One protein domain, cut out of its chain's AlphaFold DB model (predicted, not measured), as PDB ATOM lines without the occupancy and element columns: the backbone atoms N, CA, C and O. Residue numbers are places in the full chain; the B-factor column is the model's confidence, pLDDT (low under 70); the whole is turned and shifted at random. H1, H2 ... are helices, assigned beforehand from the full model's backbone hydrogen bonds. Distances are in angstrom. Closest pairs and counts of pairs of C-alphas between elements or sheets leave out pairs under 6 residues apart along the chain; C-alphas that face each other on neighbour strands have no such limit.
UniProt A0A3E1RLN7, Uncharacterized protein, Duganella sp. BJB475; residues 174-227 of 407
ATOM      1  N   GLU A 174     146.365  75.517  83.813       87.12
ATOM      2  CA  GLU A 174     145.843  75.266  85.161       87.12
ATOM      3  C   GLU A 174     144.656  76.174  85.520       87.12
ATOM      4  O   GLU A 174     143.625  75.703  86.000       87.12
ATOM      5  N   LEU A 175     144.754  77.476  85.233       88.12
ATOM      6  CA  LEU A 175     143.667  78.425  85.491       88.12
ATOM      7  C   LEU A 175     142.486  78.196  84.543       88.12
ATOM      8  O   LEU A 175     141.335  78.346  84.948       88.12
ATOM      9  N   ALA A 176     142.752  77.811  83.293       83.62
ATOM     10  CA  ALA A 176     141.706  77.480  82.332       83.62
ATOM     11  C   ALA A 176     140.882  76.264  82.791       83.62
ATOM     12  O   ALA A 176     139.656  76.278  82.679       83.62
ATOM     13  N   LEU A 177     141.537  75.246  83.362       86.88
ATOM     14  CA  LEU A 177     140.866  74.077  83.936       86.88
ATOM     15  C   LEU A 177     139.989  74.455  85.133       86.88
ATOM     16  O   LEU A 177     138.827  74.049  85.178       86.88
ATOM     17  N   ILE A 178     140.502  75.277  86.056       89.44
ATOM     18  CA  ILE A 178     139.721  75.784  87.196       89.44
ATOM     19  C   ILE A 178     138.487  76.543  86.697       89.44
ATOM     20  O   ILE A 178     137.371  76.239  87.112       89.44
ATOM     21  N   HIS A 179     138.665  77.480  85.760       84.62
ATOM     22  CA  HIS A 179     137.563  78.271  85.206       84.62
ATOM     23  C   HIS A 179     136.493  77.403  84.529       84.62
ATOM     24  O   HIS A 179     135.305  77.705  84.611       84.62
ATOM     25  N   ARG A 180     136.906  76.332  83.837       83.81
ATOM     26  CA  ARG A 180     135.988  75.408  83.161       83.81
ATOM     27  C   ARG A 180     135.197  74.553  84.150       83.81
ATOM     28  O   ARG A 180     134.018  74.317  83.922       83.81
ATOM     29  N   ASN A 181     135.843  74.082  85.213       88.81
ATOM     30  CA  ASN A 181     135.231  73.176  86.186       88.81
ATOM     31  C   ASN A 181     134.393  73.919  87.239       88.81
ATOM     32  O   ASN A 181     133.464  73.349  87.802       88.81
ATOM     33  N   LEU A 182     134.710  75.187  87.498       89.00
ATOM     34  CA  LEU A 182     134.005  76.047  88.444       89.00
ATOM     35  C   LEU A 182     133.548  77.330  87.745       89.00
ATOM     36  O   LEU A 182     134.015  78.402  88.112       89.00
ATOM     37  N   PRO A 183     132.649  77.267  86.746       86.88
ATOM     38  CA  PRO A 183     132.194  78.466  86.061       86.88
ATOM     39  C   PRO A 183     131.460  79.403  87.026       86.88
ATOM     40  O   PRO A 183     130.891  78.988  88.044       86.88
ATOM     41  N   ARG A 184     131.459  80.692  86.685       87.25
ATOM     42  CA  ARG A 184     130.646  81.690  87.379       87.25
ATOM     43  C   ARG A 184     129.161  81.396  87.151       87.25
ATOM     44  O   ARG A 184     128.762  81.222  86.003       87.25
ATOM     45  N   GLY A 185     128.369  81.385  88.219       81.69
ATOM     46  CA  GLY A 185     126.921  81.197  88.140       81.69
ATOM     47  C   GLY A 185     126.198  82.390  87.509       81.69
ATOM     48  O   GLY A 185     126.714  83.514  87.473       81.69
ATOM     49  N   ASP A 186     124.978  82.156  87.029       78.31
ATOM     50  CA  ASP A 186     124.117  83.223  86.523       78.31
ATOM     51  C   ASP A 186     123.738  84.188  87.654       78.31
ATOM     52  O   ASP A 186     123.311  83.786  88.732       78.31
ATOM     53  N   GLY A 187     123.947  85.486  87.425       80.38
ATOM     54  CA  GLY A 187     123.720  86.525  88.436       80.38
ATOM     55  C   GLY A 187     124.795  86.626  89.531       80.38
ATOM     56  O   GLY A 187     124.765  87.582  90.303       80.38
ATOM     57  N   GLU A 188     125.779  85.719  89.577       84.19
ATOM     58  CA  GLU A 188     126.856  85.762  90.573       84.19
ATOM     59  C   GLU A 188     127.752  86.995  90.353       84.19
ATOM     60  O   GLU A 188     128.298  87.246  89.266       84.19
ATOM     61  N   ALA A 189     127.926  87.788  91.412       86.94
ATOM     62  CA  ALA A 189     128.804  88.949  91.380       86.94
ATOM     63  C   ALA A 189     130.268  88.519  91.188       86.94
ATOM     64  O   ALA A 189     130.710  87.496  91.705       86.94
ATOM     65  N   LYS A 190     131.068  89.341  90.498       89.56
ATOM     66  CA  LYS A 190     132.496  89.050  90.253       89.56
ATOM     67  C   LYS A 190     133.274  88.803  91.555       89.56
ATOM     68  O   LYS A 190     134.102  87.901  91.605       89.56
ATOM     69  N   GLN A 191     133.006  89.590  92.601       88.88
ATOM     70  CA  GLN A 191     133.613  89.404  93.921       88.88
ATOM     71  C   GLN A 191     133.157  88.101  94.587       88.88
ATOM     72  O   GLN A 191     134.003  87.386  95.113       88.88
ATOM     73  N   GLY A 192     131.860  87.770  94.528       88.94
ATOM     74  CA  GLY A 192     131.323  86.508  95.059       88.94
ATOM     75  C   GLY A 192     132.005  85.301  94.417       88.94
ATOM     76  O   GLY A 192     132.574  84.460  95.112       88.94
ATOM     77  N   TYR A 193     132.127  85.325  93.089       91.19
ATOM     78  CA  TYR A 193     132.851  84.300  92.348       91.19
ATOM     79  C   TYR A 193     134.328  84.194  92.751       91.19
ATOM     80  O   TYR A 193     134.837  83.097  92.963       91.19
ATOM     81  N   ALA A 194     135.024  85.322  92.933       92.69
ATOM     82  CA  ALA A 194     136.404  85.315  93.418       92.69
ATOM     83  C   ALA A 194     136.538  84.699  94.825       92.69
ATOM     84  O   ALA A 194     137.500  83.979  95.083       92.69
ATOM     85  N   ARG A 195     135.582  84.952  95.728       90.94
ATOM     86  CA  ARG A 195     135.570  84.361  97.078       90.94
ATOM     87  C   ARG A 195     135.361  82.852  97.016       90.94
ATOM     88  O   ARG A 195     136.116  82.124  97.651       90.94
ATOM     89  N   ARG A 196     134.405  82.385  96.207       90.31
ATOM     90  CA  ARG A 196     134.142  80.954  95.994       90.31
ATOM     91  C   ARG A 196     135.355  80.233  95.402       90.31
ATOM     92  O   ARG A 196     135.732  79.170  95.884       90.31
ATOM     93  N   LEU A 197     136.013  80.841  94.410       92.81
ATOM     94  CA  LEU A 197     137.267  80.324  93.853       92.81
ATOM     95  C   LEU A 197     138.356  80.200  94.922       92.81
ATOM     96  O   LEU A 197     139.039  79.187  94.969       92.81
ATOM     97  N   PHE A 198     138.510  81.203  95.784       91.69
ATOM     98  CA  PHE A 198     139.520  81.184  96.842       91.69
ATOM     99  C   PHE A 198     139.208  80.185  97.961       91.69
ATOM    100  O   PHE A 198     140.127  79.578  98.493       91.69
ATOM    101  N   GLN A 199     137.934  79.964  98.288       86.94
ATOM    102  CA  GLN A 199     137.530  78.930  99.249       86.94
ATOM    103  C   GLN A 199     137.895  77.520  98.766       86.94
ATOM    104  O   GLN A 199     138.355  76.703  99.555       86.94
ATOM    105  N   LEU A 200     137.709  77.239  97.471       89.94
ATOM    106  CA  LEU A 200     138.014  75.932  96.877       89.94
ATOM    107  C   LEU A 200     139.491  75.784  96.479       89.94
ATOM    108  O   LEU A 200     140.021  74.674  96.443       89.94
ATOM    109  N   HIS A 201     140.158  76.900  96.190       90.94
ATOM    110  CA  HIS A 201     141.557  76.959  95.781       90.94
ATOM    111  C   HIS A 201     142.303  78.073  96.544       90.94
ATOM    112  O   HIS A 201     142.643  79.110  95.958       90.94
ATOM    113  N   PRO A 202     142.590  77.878  97.847       87.44
ATOM    114  CA  PRO A 202     143.222  78.893  98.701       87.44
ATOM    115  C   PRO A 202     144.650  79.266  98.273       87.44
ATOM    116  O   PRO A 202     145.167  80.306  98.671       87.44
ATOM    117  N   GLN A 203     145.285  78.456  97.425       90.12
ATOM    118  CA  GLN A 203     146.584  78.739  96.812       90.12
ATOM    119  C   GLN A 203     146.533  79.825  95.724       90.12
ATOM    120  O   GLN A 203     147.580  80.314  95.298       90.12
ATOM    121  N   LEU A 204     145.343  80.198  95.232       93.06
ATOM    122  CA  LEU A 204     145.221  81.209  94.186       93.06
ATOM    123  C   LEU A 204     145.592  82.596  94.713       93.06
ATOM    124  O   LEU A 204     145.010  83.127  95.657       93.06
ATOM    125  N   THR A 205     146.524  83.241  94.019       93.12
ATOM    126  CA  THR A 205     146.888  84.633  94.280       93.12
ATOM    127  C   THR A 205     145.761  85.587  93.877       93.12
ATOM    128  O   THR A 205     144.996  85.323  92.947       93.12
ATOM    129  N   LEU A 206     145.731  86.788  94.466       93.31
ATOM    130  CA  LEU A 206     144.792  87.851  94.068       93.31
ATOM    131  C   LEU A 206     144.850  88.185  92.568       93.31
ATOM    132  O   LEU A 206     143.848  88.585  91.978       93.31
ATOM    133  N   ARG A 207     146.024  88.030  91.936       90.94
ATOM    134  CA  ARG A 207     146.179  88.221  90.488       90.94
ATOM    135  C   ARG A 207     145.440  87.130  89.713       90.94
ATOM    136  O   ARG A 207     144.726  87.456  88.774       90.94
ATOM    137  N   GLN A 208     145.592  85.869  90.107       92.62
ATOM    138  CA  GLN A 208     144.908  84.744  89.463       92.62
ATOM    139  C   GLN A 208     143.392  84.813  89.685       92.62
ATOM    140  O   GLN A 208     142.634  84.659  88.734       92.62
ATOM    141  N   LEU A 209     142.944  85.154  90.897       93.12
ATOM    142  CA  LEU A 209     141.524  85.374  91.193       93.12
ATOM    143  C   LEU A 209     140.929  86.512  90.361       93.12
ATOM    144  O   LEU A 209     139.825  86.377  89.840       93.12
ATOM    145  N   SER A 210     141.654  87.621  90.197       91.00
ATOM    146  CA  SER A 210     141.255  88.731  89.323       91.00
ATOM    147  C   SER A 210     141.126  88.290  87.861       91.00
ATOM    148  O   SER A 210     140.120  88.598  87.224       91.00
ATOM    149  N   LEU A 211     142.091  87.514  87.355       88.19
ATOM    150  CA  LEU A 211     142.067  86.966  85.995       88.19
ATOM    151  C   LEU A 211     140.904  86.002  85.759       88.19
ATOM    152  O   LEU A 211     140.324  86.027  84.684       88.19
ATOM    153  N   LEU A 212     140.560  85.171  86.742       89.69
ATOM    154  CA  LEU A 212     139.468  84.200  86.636       89.69
ATOM    155  C   LEU A 212     138.091  84.855  86.775       89.69
ATOM    156  O   LEU A 212     137.173  84.552  86.020       89.69
ATOM    157  N   SER A 213     137.939  85.758  87.744       89.94
ATOM    158  CA  SER A 213     136.641  86.350  88.095       89.94
ATOM    159  C   SER A 213     136.287  87.609  87.304       89.94
ATOM    160  O   SER A 213     135.117  88.003  87.230       89.94
ATOM    161  N   GLY A 214     137.294  88.291  86.751       87.94
ATOM    162  CA  GLY A 214     137.167  89.624  86.166       87.94
ATOM    163  C   GLY A 214     136.952  90.739  87.194       87.94
ATOM    164  O   GLY A 214     136.590  91.858  86.809       87.94
ATOM    165  N   ALA A 215     137.096  90.451  88.494       89.69
ATOM    166  CA  ALA A 215     137.119  91.461  89.548       89.69
ATOM    167  C   ALA A 215     138.452  92.221  89.528       89.69
ATOM    168  O   ALA A 215     139.495  91.664  89.189       89.69
ATOM    169  N   LEU A 216     138.443  93.496  89.923       89.19
ATOM    170  CA  LEU A 216     139.676  94.277  90.028       89.19
ATOM    171  C   LEU A 216     140.547  93.741  91.168       89.19
ATOM    172  O   LEU A 216     140.072  93.618  92.296       89.19
ATOM    173  N   LYS A 217     141.840  93.506  90.907       91.00
ATOM    174  CA  LYS A 217     142.809  93.097  91.940       91.00
ATOM    175  C   LYS A 217     142.803  94.044  93.147       91.00
ATOM    176  O   LYS A 217     142.896  93.576  94.274       91.00
ATOM    177  N   SER A 218     142.681  95.355  92.923       89.19
ATOM    178  CA  SER A 218     142.591  96.350  93.999       89.19
ATOM    179  C   SER A 218     141.335  96.167  94.850       89.19
ATOM    180  O   SER A 218     141.418  96.233  96.071       89.19
ATOM    181  N   SER A 219     140.188  95.874  94.230       89.44
ATOM    182  CA  SER A 219     138.956  95.557  94.955       89.44
ATOM    183  C   SER A 219     139.080  94.256  95.748       89.44
ATOM    184  O   SER A 219     138.658  94.225  96.896       89.44
ATOM    185  N   LEU A 220     139.704  93.216  95.180       91.31
ATOM    186  CA  LEU A 220     139.958  91.960  95.895       91.31
ATOM    187  C   LEU A 220     140.933  92.157  97.065       91.31
ATOM    188  O   LEU A 220     140.715  91.617  98.135       91.31
ATOM    189  N   ALA A 221     141.972  92.979  96.911       89.38
ATOM    190  CA  ALA A 221     142.909  93.266  98.000       89.38
ATOM    191  C   ALA A 221     142.243  93.957  99.205       89.38
ATOM    192  O   ALA A 221     142.702  93.811 100.335       89.38
ATOM    193  N   GLN A 222     141.164  94.710  98.967       86.69
ATOM    194  CA  GLN A 222     140.383  95.349 100.027       86.69
ATOM    195  C   GLN A 222     139.312  94.436 100.623       86.69
ATOM    196  O   GLN A 222     138.791  94.732 101.702       86.69
ATOM    197  N   ASP A 223     138.990  93.338  99.944       87.81
ATOM    198  CA  ASP A 223     137.960  92.409 100.367       87.81
ATOM    199  C   ASP A 223     138.451  91.567 101.569       87.81
ATOM    200  O   ASP A 223     139.513  90.935 101.505       87.81
ATOM    201  N   PRO A 224     137.703  91.553 102.687       84.94
ATOM    202  CA  PRO A 224     138.082  90.845 103.913       84.94
ATOM    203  C   PRO A 224     138.296  89.342 103.738       84.94
ATOM    204  O   PRO A 224     139.061  88.741 104.497       84.94
ATOM    205  N   ALA A 225     137.656  88.729 102.737       86.44
ATOM    206  CA  ALA A 225     137.787  87.303 102.465       86.44
ATOM    207  C   ALA A 225     139.232  86.887 102.144       86.44
ATOM    208  O   ALA A 225     139.626  85.768 102.460       86.44
ATOM    209  N   PHE A 226     140.041  87.793 101.582       88.75
ATOM    210  CA  PHE A 226     141.423  87.504 101.182       88.75
ATOM    211  C   PHE A 226     142.472  88.102 102.127       88.75
ATOM    212  O   PHE A 226     143.671  88.014 101.859       88.75
ATOM    213  N   ARG A 227     142.053  88.722 103.237       84.81
ATOM    214  CA  ARG A 227     142.990  89.195 104.262       84.81
ATOM    215  C   ARG A 227     143.586  88.011 105.011       84.81
ATOM    216  O   ARG A 227     142.874  87.060 105.351       84.81
TER     217      ARG A 227
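What this domain is: This is residues 174 to 227 of the 407 residues of an uncharacterized protein of Duganella sp. BJB475 (UniProt A0A3E1RLN7). What does the model look like? H2 and H3 cross in the middle of a small helical cluster, with H1 to one side and H4 to the other, and a wide loop, residues 182 to 189, joins H1 to H2. What is it made of? The printed part has 54 residues with four named helices, H1 to H4 in chain order, and no named strand; the class is all helix. It is compact, with a radius of gyration of the C-alphas of 10.0 A, and spans 26 by 25 by 16 A.

How they stand to each other: What does the first helix meet? H1, residues 174 to 181, only just touches H3, residues 206 to 213, with 3 pairs of C-alphas within 8 A, the closest those of His 179 and Leu 212 at 6.4 A. They run the same way at a steep tilt of 36 degrees, only just past shallow. Where is the second? H2, residues 190 to 200, is apart from H1, only just, at 8.4 A, but touches H3 at a steep tilt of 66 degrees, opposite ways; the closest C-alphas, of Lys 190 and Ser 213, are 5.4 A apart. And the last? H4, residues 217 to 222, touches the hub H3, the closest C-alphas being those of Ser 210 and Lys 217 at 5.3 A, and is apart from H1. Are the backbones in order? In H1, H2, H3 and H4 every O i to N i+4 pair is within hydrogen-bond range.

Where its parts are: Where does the first helix begin? H1 begins at C-alpha 174, (145.843, 75.266, 85.161), and is 10.9 A long. How long are the others? H2 measures 15.7 A, H3 10.2 A, and H4 8.7 A, ending at C-alpha 222, (140.383, 95.349, 100.027).

The domain as a whole: How far does it reach? The C-alphas farthest apart, of Leu 177 and Gln 222, are 26.7 A apart. Is anything missing or uncertain? The printed part has no cut and no long link, and no printed residue is under 70 in pLDDT.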